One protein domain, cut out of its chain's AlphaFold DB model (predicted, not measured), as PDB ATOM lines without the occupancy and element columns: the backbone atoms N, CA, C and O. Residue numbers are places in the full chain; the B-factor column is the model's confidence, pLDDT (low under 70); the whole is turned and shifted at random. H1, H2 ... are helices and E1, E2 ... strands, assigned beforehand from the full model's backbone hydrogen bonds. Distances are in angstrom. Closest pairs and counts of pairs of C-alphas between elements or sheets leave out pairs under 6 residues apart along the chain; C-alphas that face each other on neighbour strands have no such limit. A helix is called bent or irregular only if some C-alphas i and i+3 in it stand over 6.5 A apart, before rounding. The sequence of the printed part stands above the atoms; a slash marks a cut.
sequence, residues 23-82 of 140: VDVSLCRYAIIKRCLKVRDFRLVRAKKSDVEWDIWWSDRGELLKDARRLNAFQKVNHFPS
ATOM      1  N   VAL A  23      41.646  86.419  51.930       95.81
ATOM      2  CA  VAL A  23      42.211  86.074  53.237       95.81
ATOM      3  C   VAL A  23      41.125  85.581  54.180       95.81
ATOM      4  O   VAL A  23      40.197  86.327  54.512       95.81
ATOM      5  N   ASP A  24      41.261  84.342  54.643       94.06
ATOM      6  CA  ASP A  24      40.466  83.800  55.740       94.06
ATOM      7  C   ASP A  24      40.972  84.361  57.072       94.06
ATOM      8  O   ASP A  24      42.136  84.200  57.442       94.06
ATOM      9  N   VAL A  25      40.080  85.061  57.775       94.56
ATOM     10  CA  VAL A  25      40.298  85.644  59.105       94.56
ATOM     11  C   VAL A  25      39.236  85.173  60.105       94.56
ATOM     12  O   VAL A  25      38.976  85.850  61.103       94.56
ATOM     13  N   SER A  26      38.586  84.036  59.835       92.00
ATOM     14  CA  SER A  26      37.541  83.453  60.688       92.00
ATOM     15  C   SER A  26      38.056  83.108  62.088       92.00
ATOM     16  O   SER A  26      37.326  83.268  63.064       92.00
ATOM     17  N   LEU A  27      39.335  82.731  62.205       91.75
ATOM     18  CA  LEU A  27      40.016  82.434  63.474       91.75
ATOM     19  C   LEU A  27      40.964  83.554  63.929       91.75
ATOM     20  O   LEU A  27      41.899  83.307  64.692       91.75
ATOM     21  N   CYS A  28      40.732  84.783  63.461       93.94
ATOM     22  CA  CYS A  28      41.461  85.964  63.906       93.94
ATOM     23  C   CYS A  28      40.543  86.898  64.701       93.94
ATOM     24  O   CYS A  28      39.567  87.457  64.181       93.94
ATOM     25  N   ARG A  29      40.863  87.108  65.976       94.62
ATOM     26  CA  ARG A  29      40.112  87.980  66.890       94.62
ATOM     27  C   ARG A  29      40.538  89.439  66.745       94.62
ATOM     28  O   ARG A  29      39.694  90.332  66.820       94.62
ATOM     29  N   TYR A  30      41.811  89.685  66.449       95.88
ATOM     30  CA  TYR A  30      42.403  91.021  66.448       95.88
ATOM     31  C   TYR A  30      41.891  91.916  65.307       95.88
ATOM     32  O   TYR A  30      42.079  91.646  64.118       95.88
ATOM     33  N   ALA A  31      41.267  93.042  65.667       96.19
ATOM     34  CA  ALA A  31      40.714  94.001  64.705       96.19
ATOM     35  C   ALA A  31      41.792  94.682  63.844       96.19
ATOM     36  O   ALA A  31      41.540  94.992  62.678       96.19
ATOM     37  N   ILE A  32      42.997  94.882  64.392       97.38
ATOM     38  CA  ILE A  32      44.101  95.543  63.687       97.38
ATOM     39  C   ILE A  32      44.526  94.773  62.434       97.38
ATOM     40  O   ILE A  32      44.685  95.377  61.378       97.38
ATOM     41  N   ILE A  33      44.580  93.440  62.503       96.88
ATOM     42  CA  ILE A  33      44.908  92.583  61.355       96.88
ATOM     43  C   ILE A  33      43.882  92.793  60.239       96.88
ATOM     44  O   ILE A  33      44.233  93.088  59.097       96.88
ATOM     45  N   LYS A  34      42.591  92.761  60.584       96.06
ATOM     46  CA  LYS A  34      41.489  92.994  59.636       96.06
ATOM     47  C   LYS A  34      41.571  94.386  59.003       96.06
ATOM     48  O   LYS A  34      41.270  94.532  57.820       96.06
ATOM     49  N   ARG A  35      41.980  95.408  59.766       97.25
ATOM     50  CA  ARG A  35      42.188  96.774  59.261       97.25
ATOM     51  C   ARG A  35      43.349  96.828  58.267       97.25
ATOM     52  O   ARG A  35      43.159  97.327  57.163       97.25
ATOM     53  N   CYS A  36      44.501  96.256  58.614       97.50
ATOM     54  CA  CYS A  36      45.692  96.217  57.763       97.50
ATOM     55  C   CYS A  36      45.455  95.497  56.428       97.50
ATOM     56  O   CYS A  36      45.967  95.935  55.397       97.50
ATOM     57  N   LEU A  37      44.669  94.417  56.439       96.19
ATOM     58  CA  LEU A  37      44.308  93.673  55.231       96.19
ATOM     59  C   LEU A  37      43.325  94.458  54.347       96.19
ATOM     60  O   LEU A  37      43.485  94.485  53.131       96.19
ATOM     61  N   LYS A  38      42.349  95.163  54.942       95.38
ATOM     62  CA  LYS A  38      41.443  96.051  54.192       95.38
ATOM     63  C   LYS A  38      42.180  97.203  53.512       95.38
ATOM     64  O   LYS A  38      41.860  97.522  52.376       95.38
ATOM     65  N   VAL A  39      43.161  97.809  54.188       97.19
ATOM     66  CA  VAL A  39      43.997  98.885  53.614       97.19
ATOM     67  C   VAL A  39      44.777  98.398  52.386       97.19
ATOM     68  O   VAL A  39      45.029  99.176  51.476       97.19
ATOM     69  N   ARG A  40      45.108  97.101  52.323       94.75
ATOM     70  CA  ARG A  40      45.763  96.454  51.172       94.75
ATOM     71  C   ARG A  40      44.794  95.978  50.083       94.75
ATOM     72  O   ARG A  40      45.206  95.262  49.180       94.75
ATOM     73  N   ASP A  41      43.518  96.346  50.178       95.00
ATOM     74  CA  ASP A  41      42.455  95.931  49.256       95.00
ATOM     75  C   ASP A  41      42.252  94.401  49.164       95.00
ATOM     76  O   ASP A  41      41.841  93.860  48.136       95.00
ATOM     77  N   PHE A  42      42.521  93.672  50.254       95.69
ATOM     78  CA  PHE A  42      42.290  92.225  50.313       95.69
ATOM     79  C   PHE A  42      40.829  91.899  50.640       95.69
ATOM     80  O   PHE A  42      40.166  92.580  51.432       95.69
ATOM     81  N   ARG A  43      40.317  90.803  50.069       94.56
ATOM     82  CA  ARG A  43      38.968  90.295  50.352       94.56
ATOM     83  C   ARG A  43      38.996  89.436  51.613       94.56
ATOM     84  O   ARG A  43      39.667  88.415  51.649       94.56
ATOM     85  N   LEU A  44      38.225  89.817  52.631       94.38
ATOM     86  CA  LEU A  44      38.175  89.089  53.904       94.38
ATOM     87  C   LEU A  44      37.047  88.060  53.943       94.38
ATOM     88  O   LEU A  44      35.880  88.415  53.761       94.38
ATOM     89  N   VAL A  45      37.382  86.824  54.301       93.12
ATOM     90  CA  VAL A  45      36.428  85.767  54.652       93.12
ATOM     91  C   VAL A  45      36.348  85.693  56.174       93.12
ATOM     92  O   VAL A  45      37.353  85.515  56.854       93.12
ATOM     93  N   ARG A  46      35.152  85.918  56.727       85.94
ATOM     94  CA  ARG A  46      34.934  86.007  58.187       85.94
ATOM     95  C   ARG A  46      34.176  84.823  58.772       85.94
ATOM     96  O   ARG A  46      34.134  84.681  59.986       85.94
ATOM     97  N   ALA A  47      33.560  84.015  57.920       80.44
ATOM     98  CA  ALA A  47      32.803  82.842  58.312       80.44
ATOM     99  C   ALA A  47      33.336  81.654  57.525       80.44
ATOM    100  O   ALA A  47      33.608  81.785  56.331       80.44
ATOM    101  N   LYS A  48      33.440  80.512  58.201       66.62
ATOM    102  CA  LYS A  48      33.867  79.243  57.618       66.62
ATOM    103  C   LYS A  48      32.737  78.704  56.732       66.62
ATOM    104  O   LYS A  48      31.977  77.832  57.133       66.62
ATOM    105  N   LYS A  49      32.544  79.314  55.562       66.25
ATOM    106  CA  LYS A  49      31.686  78.776  54.503       66.25
ATOM    107  C   LYS A  49      32.546  77.827  53.675       66.25
ATOM    108  O   LYS A  49      33.612  78.240  53.228       66.25
ATOM    109  N   SER A  50      32.093  76.586  53.508       60.50
ATOM    110  CA  SER A  50      32.832  75.496  52.848       60.50
ATOM    111  C   SER A  50      33.306  75.829  51.433       60.50
ATOM    112  O   SER A  50      34.322  75.300  51.003       60.50
ATOM    113  N   ASP A  51      32.616  76.738  50.744       67.81
ATOM    114  CA  ASP A  51      32.783  76.930  49.299       67.81
ATOM    115  C   ASP A  51      33.666  78.127  48.920       67.81
ATOM    116  O   ASP A  51      33.804  78.447  47.739       67.81
ATOM    117  N   VAL A  52      34.242  78.844  49.892       77.44
ATOM    118  CA  VAL A  52      35.083  80.009  49.579       77.44
ATOM    119  C   VAL A  52      36.550  79.603  49.531       77.44
ATOM    120  O   VAL A  52      37.191  79.424  50.564       77.44
ATOM    121  N   GLU A  53      37.088  79.516  48.316       86.88
ATOM    122  CA  GLU A  53      38.524  79.373  48.086       86.88
ATOM    123  C   GLU A  53      39.283  80.597  48.632       86.88
ATOM    124  O   GLU A  53      38.863  81.747  48.462       86.88
ATOM    125  N   TRP A  54      40.400  80.345  49.313       92.06
ATOM    126  CA  TRP A  54      41.221  81.355  49.975       92.06
ATOM    127  C   TRP A  54      42.692  81.207  49.578       92.06
ATOM    128  O   TRP A  54      43.170  80.103  49.315       92.06
ATOM    129  N   ASP A  55      43.411  82.331  49.567       94.75
ATOM    130  CA  ASP A  55      44.839  82.398  49.235       94.75
ATOM    131  C   ASP A  55      45.706  82.437  50.499       94.75
ATOM    132  O   ASP A  55      46.775  81.834  50.557       94.75
ATOM    133  N   ILE A  56      45.239  83.142  51.532       94.56
ATOM    134  CA  ILE A  56      45.918  83.242  52.824       94.56
ATOM    135  C   ILE A  56      44.941  82.845  53.922       94.56
ATOM    136  O   ILE A  56      43.816  83.341  53.955       94.56
ATOM    137  N   TRP A  57      45.376  82.018  54.865       93.06
ATOM    138  CA  TRP A  57      44.653  81.822  56.116       93.06
ATOM    139  C   TRP A  57      45.452  82.425  57.270       93.06
ATOM    140  O   TRP A  57      46.573  82.011  57.571       93.06
ATOM    141  N   TRP A  58      44.856  83.432  57.912       94.44
ATOM    142  CA  TRP A  58      45.359  84.036  59.134       94.44
ATOM    143  C   TRP A  58      44.601  83.512  60.355       94.44
ATOM    144  O   TRP A  58      43.389  83.701  60.484       94.44
ATOM    145  N   SER A  59      45.325  82.903  61.290       93.00
ATOM    146  CA  SER A  59      44.775  82.444  62.569       93.00
ATOM    147  C   SER A  59      45.615  82.936  63.739       93.00
ATOM    148  O   SER A  59      46.814  83.179  63.601       93.00
ATOM    149  N   ASP A  60      44.993  83.050  64.909       93.06
ATOM    150  CA  ASP A  60      45.709  83.464  66.116       93.06
ATOM    151  C   ASP A  60      46.479  82.294  66.766       93.06
ATOM    152  O   ASP A  60      47.483  82.531  67.430       93.06
ATOM    153  N   ARG A  61      46.038  81.038  66.573       85.88
ATOM    154  CA  ARG A  61      46.572  79.845  67.276       85.88
ATOM    155  C   ARG A  61      47.142  78.735  66.383       85.88
ATOM    156  O   ARG A  61      47.522  77.694  66.904       85.88
ATOM    157  N   GLY A  62      47.169  78.908  65.062       81.19
ATOM    158  CA  GLY A  62      47.789  77.935  64.154       81.19
ATOM    159  C   GLY A  62      47.028  76.613  63.991       81.19
ATOM    160  O   GLY A  62      47.618  75.628  63.557       81.19
ATOM    161  N   GLU A  63      45.724  76.563  64.295       76.00
ATOM    162  CA  GLU A  63      44.927  75.318  64.286       76.00
ATOM    163  C   GLU A  63      44.918  74.592  62.926       76.00
ATOM    164  O   GLU A  63      44.749  73.374  62.890       76.00
ATOM    165  N   LEU A  64      45.145  75.315  61.820       70.44
ATOM    166  CA  LEU A  64      45.254  74.738  60.477       70.44
ATOM    167  C   LEU A  64      46.425  73.769  60.327       70.44
ATOM    168  O   LEU A  64      46.366  72.859  59.504       70.44
ATOM    169  N   LEU A  65      47.514  73.972  61.066       74.69
ATOM    170  CA  LEU A  65      48.772  73.290  60.774       74.69
ATOM    171  C   LEU A  65      48.707  71.773  60.950       74.69
ATOM    172  O   LEU A  65      49.503  71.062  60.339       74.69
ATOM    173  N   LYS A  66      47.708  71.271  61.685       75.75
ATOM    174  CA  LYS A  66      47.388  69.837  61.764       75.75
ATOM    175  C   LYS A  66      47.152  69.212  60.384       75.75
ATOM    176  O   LYS A  66      47.464  68.048  60.178       75.75
ATOM    177  N   ASP A  67      46.669  70.012  59.438       73.00
ATOM    178  CA  ASP A  67      46.373  69.634  58.061       73.00
ATOM    179  C   ASP A  67      47.280  70.359  57.048       73.00
ATOM    180  O   ASP A  67      46.937  70.451  55.872       73.00
ATOM    181  N   ALA A  68      48.455  70.861  57.457       76.94
ATOM    182  CA  ALA A  68      49.344  71.649  56.586       76.94
ATOM    183  C   ALA A  68      49.707  70.944  55.263       76.94
ATOM    184  O   ALA A  68      49.915  71.598  54.246       76.94
ATOM    185  N   ARG A  69      49.734  69.603  55.246       80.62
ATOM    186  CA  ARG A  69      49.986  68.798  54.034       80.62
ATOM    187  C   ARG A  69      48.886  68.915  52.972       80.62
ATOM    188  O   ARG A  69      49.108  68.521  51.835       80.62
ATOM    189  N   ARG A  70      47.706  69.415  53.341       84.25
ATOM    190  CA  ARG A  70      46.552  69.610  52.451       84.25
ATOM    191  C   ARG A  70      46.532  70.994  51.799       84.25
ATOM    192  O   ARG A  70      45.579  71.312  51.096       84.25
ATOM    193  N   LEU A  71      47.544  71.823  52.054       88.94
ATOM    194  CA  LEU A  71      47.652  73.149  51.461       88.94
ATOM    195  C   LEU A  71      48.073  73.071  49.998       88.94
ATOM    196  O   LEU A  71      49.018  72.367  49.642       88.94
ATOM    197  N   ASN A  72      47.408  73.858  49.158       91.31
ATOM    198  CA  ASN A  72      47.847  74.066  47.786       91.31
ATOM    199  C   ASN A  72      49.140  74.897  47.763       91.31
ATOM    200  O   ASN A  72      49.362  75.746  48.625       91.31
ATOM    201  N   ALA A  73      49.965  74.738  46.725       92.56
ATOM    202  CA  ALA A  73      51.255  75.433  46.612       92.56
ATOM    203  C   ALA A  73      51.153  76.975  46.669       92.56
ATOM    204  O   ALA A  73      52.075  77.658  47.128       92.56
ATOM    205  N   PHE A  74      50.026  77.530  46.211       92.25
ATOM    206  CA  PHE A  74      49.764  78.969  46.246       92.25
ATOM    207  C   PHE A  74      49.296  79.468  47.620       92.25
ATOM    208  O   PHE A  74      49.429  80.657  47.904       92.25
ATOM    209  N   GLN A  75      48.762  78.581  48.466       93.94
ATOM    210  CA  GLN A  75      48.195  78.956  49.754       93.94
ATOM    211  C   GLN A  75      49.288  79.300  50.757       93.94
ATOM    212  O   GLN A  75      50.348  78.670  50.807       93.94
ATOM    213  N   LYS A  76      49.020  80.318  51.577       93.50
ATOM    214  CA  LYS A  76      49.918  80.768  52.642       93.50
ATOM    215  C   LYS A  76      49.211  80.779  53.987       93.50
ATOM    216  O   LYS A  76      48.012  81.029  54.091       93.50
ATOM    217  N   VAL A  77      49.995  80.546  55.028       94.00
ATOM    218  CA  VAL A  77      49.568  80.558  56.427       94.00
ATOM    219  C   VAL A  77      50.554  81.372  57.246       94.00
ATOM    220  O   VAL A  77      51.719  81.489  56.875       94.00
ATOM    221  N   ASN A  78      50.096  81.935  58.360       94.81
ATOM    222  CA  ASN A  78      50.926  82.761  59.239       94.81
ATOM    223  C   ASN A  78      51.618  81.982  60.376       94.81
ATOM    224  O   ASN A  78      52.144  82.606  61.291       94.81
ATOM    225  N   HIS A  79      51.605  80.647  60.337       92.94
ATOM    226  CA  HIS A  79      52.248  79.786  61.332       92.94
ATOM    227  C   HIS A  79      53.104  78.726  60.638       92.94
ATOM    228  O   HIS A  79      52.731  78.244  59.570       92.94
ATOM    229  N   PHE A  80      54.219  78.343  61.258       90.81
ATOM    230  CA  PHE A  80      55.032  77.204  60.829       90.81
ATOM    231  C   PHE A  80      54.698  75.965  61.672       90.81
ATOM    232  O   PHE A  80      54.420  76.111  62.865       90.81
ATOM    233  N   PRO A  81      54.705  74.754  61.083       89.31
ATOM    234  CA  PRO A  81      54.575  73.524  61.859       89.31
ATOM    235  C   PRO A  81      55.748  73.383  62.838       89.31
ATOM    236  O   PRO A  81      56.848  73.849  62.544       89.31
ATOM    237  N   SER A  82      55.505  72.743  63.984       88.56
ATOM    238  CA  SER A  82      56.513  72.475  65.025       88.56
ATOM    239  C   SER A  82      57.140  73.715  65.674       88.56
ATOM    240  O   SER A  82      58.143  73.616  66.372       88.56
TER     241      SER A  82
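This is residues 23 to 82 of the 140 residues of an uncharacterized protein of Aphanomyces astaci (UniProt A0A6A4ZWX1). With little regular structure, the printed part is two short helices, H1 and H2, at opposite ends of a core of unnamed chain, in which residues 56 to 57 and 76 to 77 run parallel. Strand E1 lies on the H1 side. The 60 printed residues hold H1, E1 and H2 in that order, 20 residues in named elements, mostly helix. The whole is compact, radius of gyration of the C-alphas 11.3 A, spanning 30 by 24 by 19 A.

H1, residues 31 to 39, begins at C-alpha 31 (40.714, 94.001, 64.705) and is 12.6 A long. E1, residues 43 to 45, is 6.7 A long. H2, residues 63 to 70, is 13.2 A long and ends at C-alpha 70 (46.552, 69.610, 52.451).

The closest C-alphas of H1 and E1, Lys 34 and Leu 44, are 7.7 A apart. H2 is apart from H1 and from E1. E1 pairs with no named strand. In H1 every O i to N i+4 pair is within hydrogen-bond range; in H2 0 of 4 are, against 3 of 5 O i to N i+3 pairs. H2 is irregular: C-alphas 66 and 69 are 8.2 A apart.

The farthest C-alphas, Asp 41 and Ser 82, are 31.6 A apart. The printed part has no cut. The E1 to H2 link is long, 17 residues. Residues 48 to 51 have pLDDT under 70.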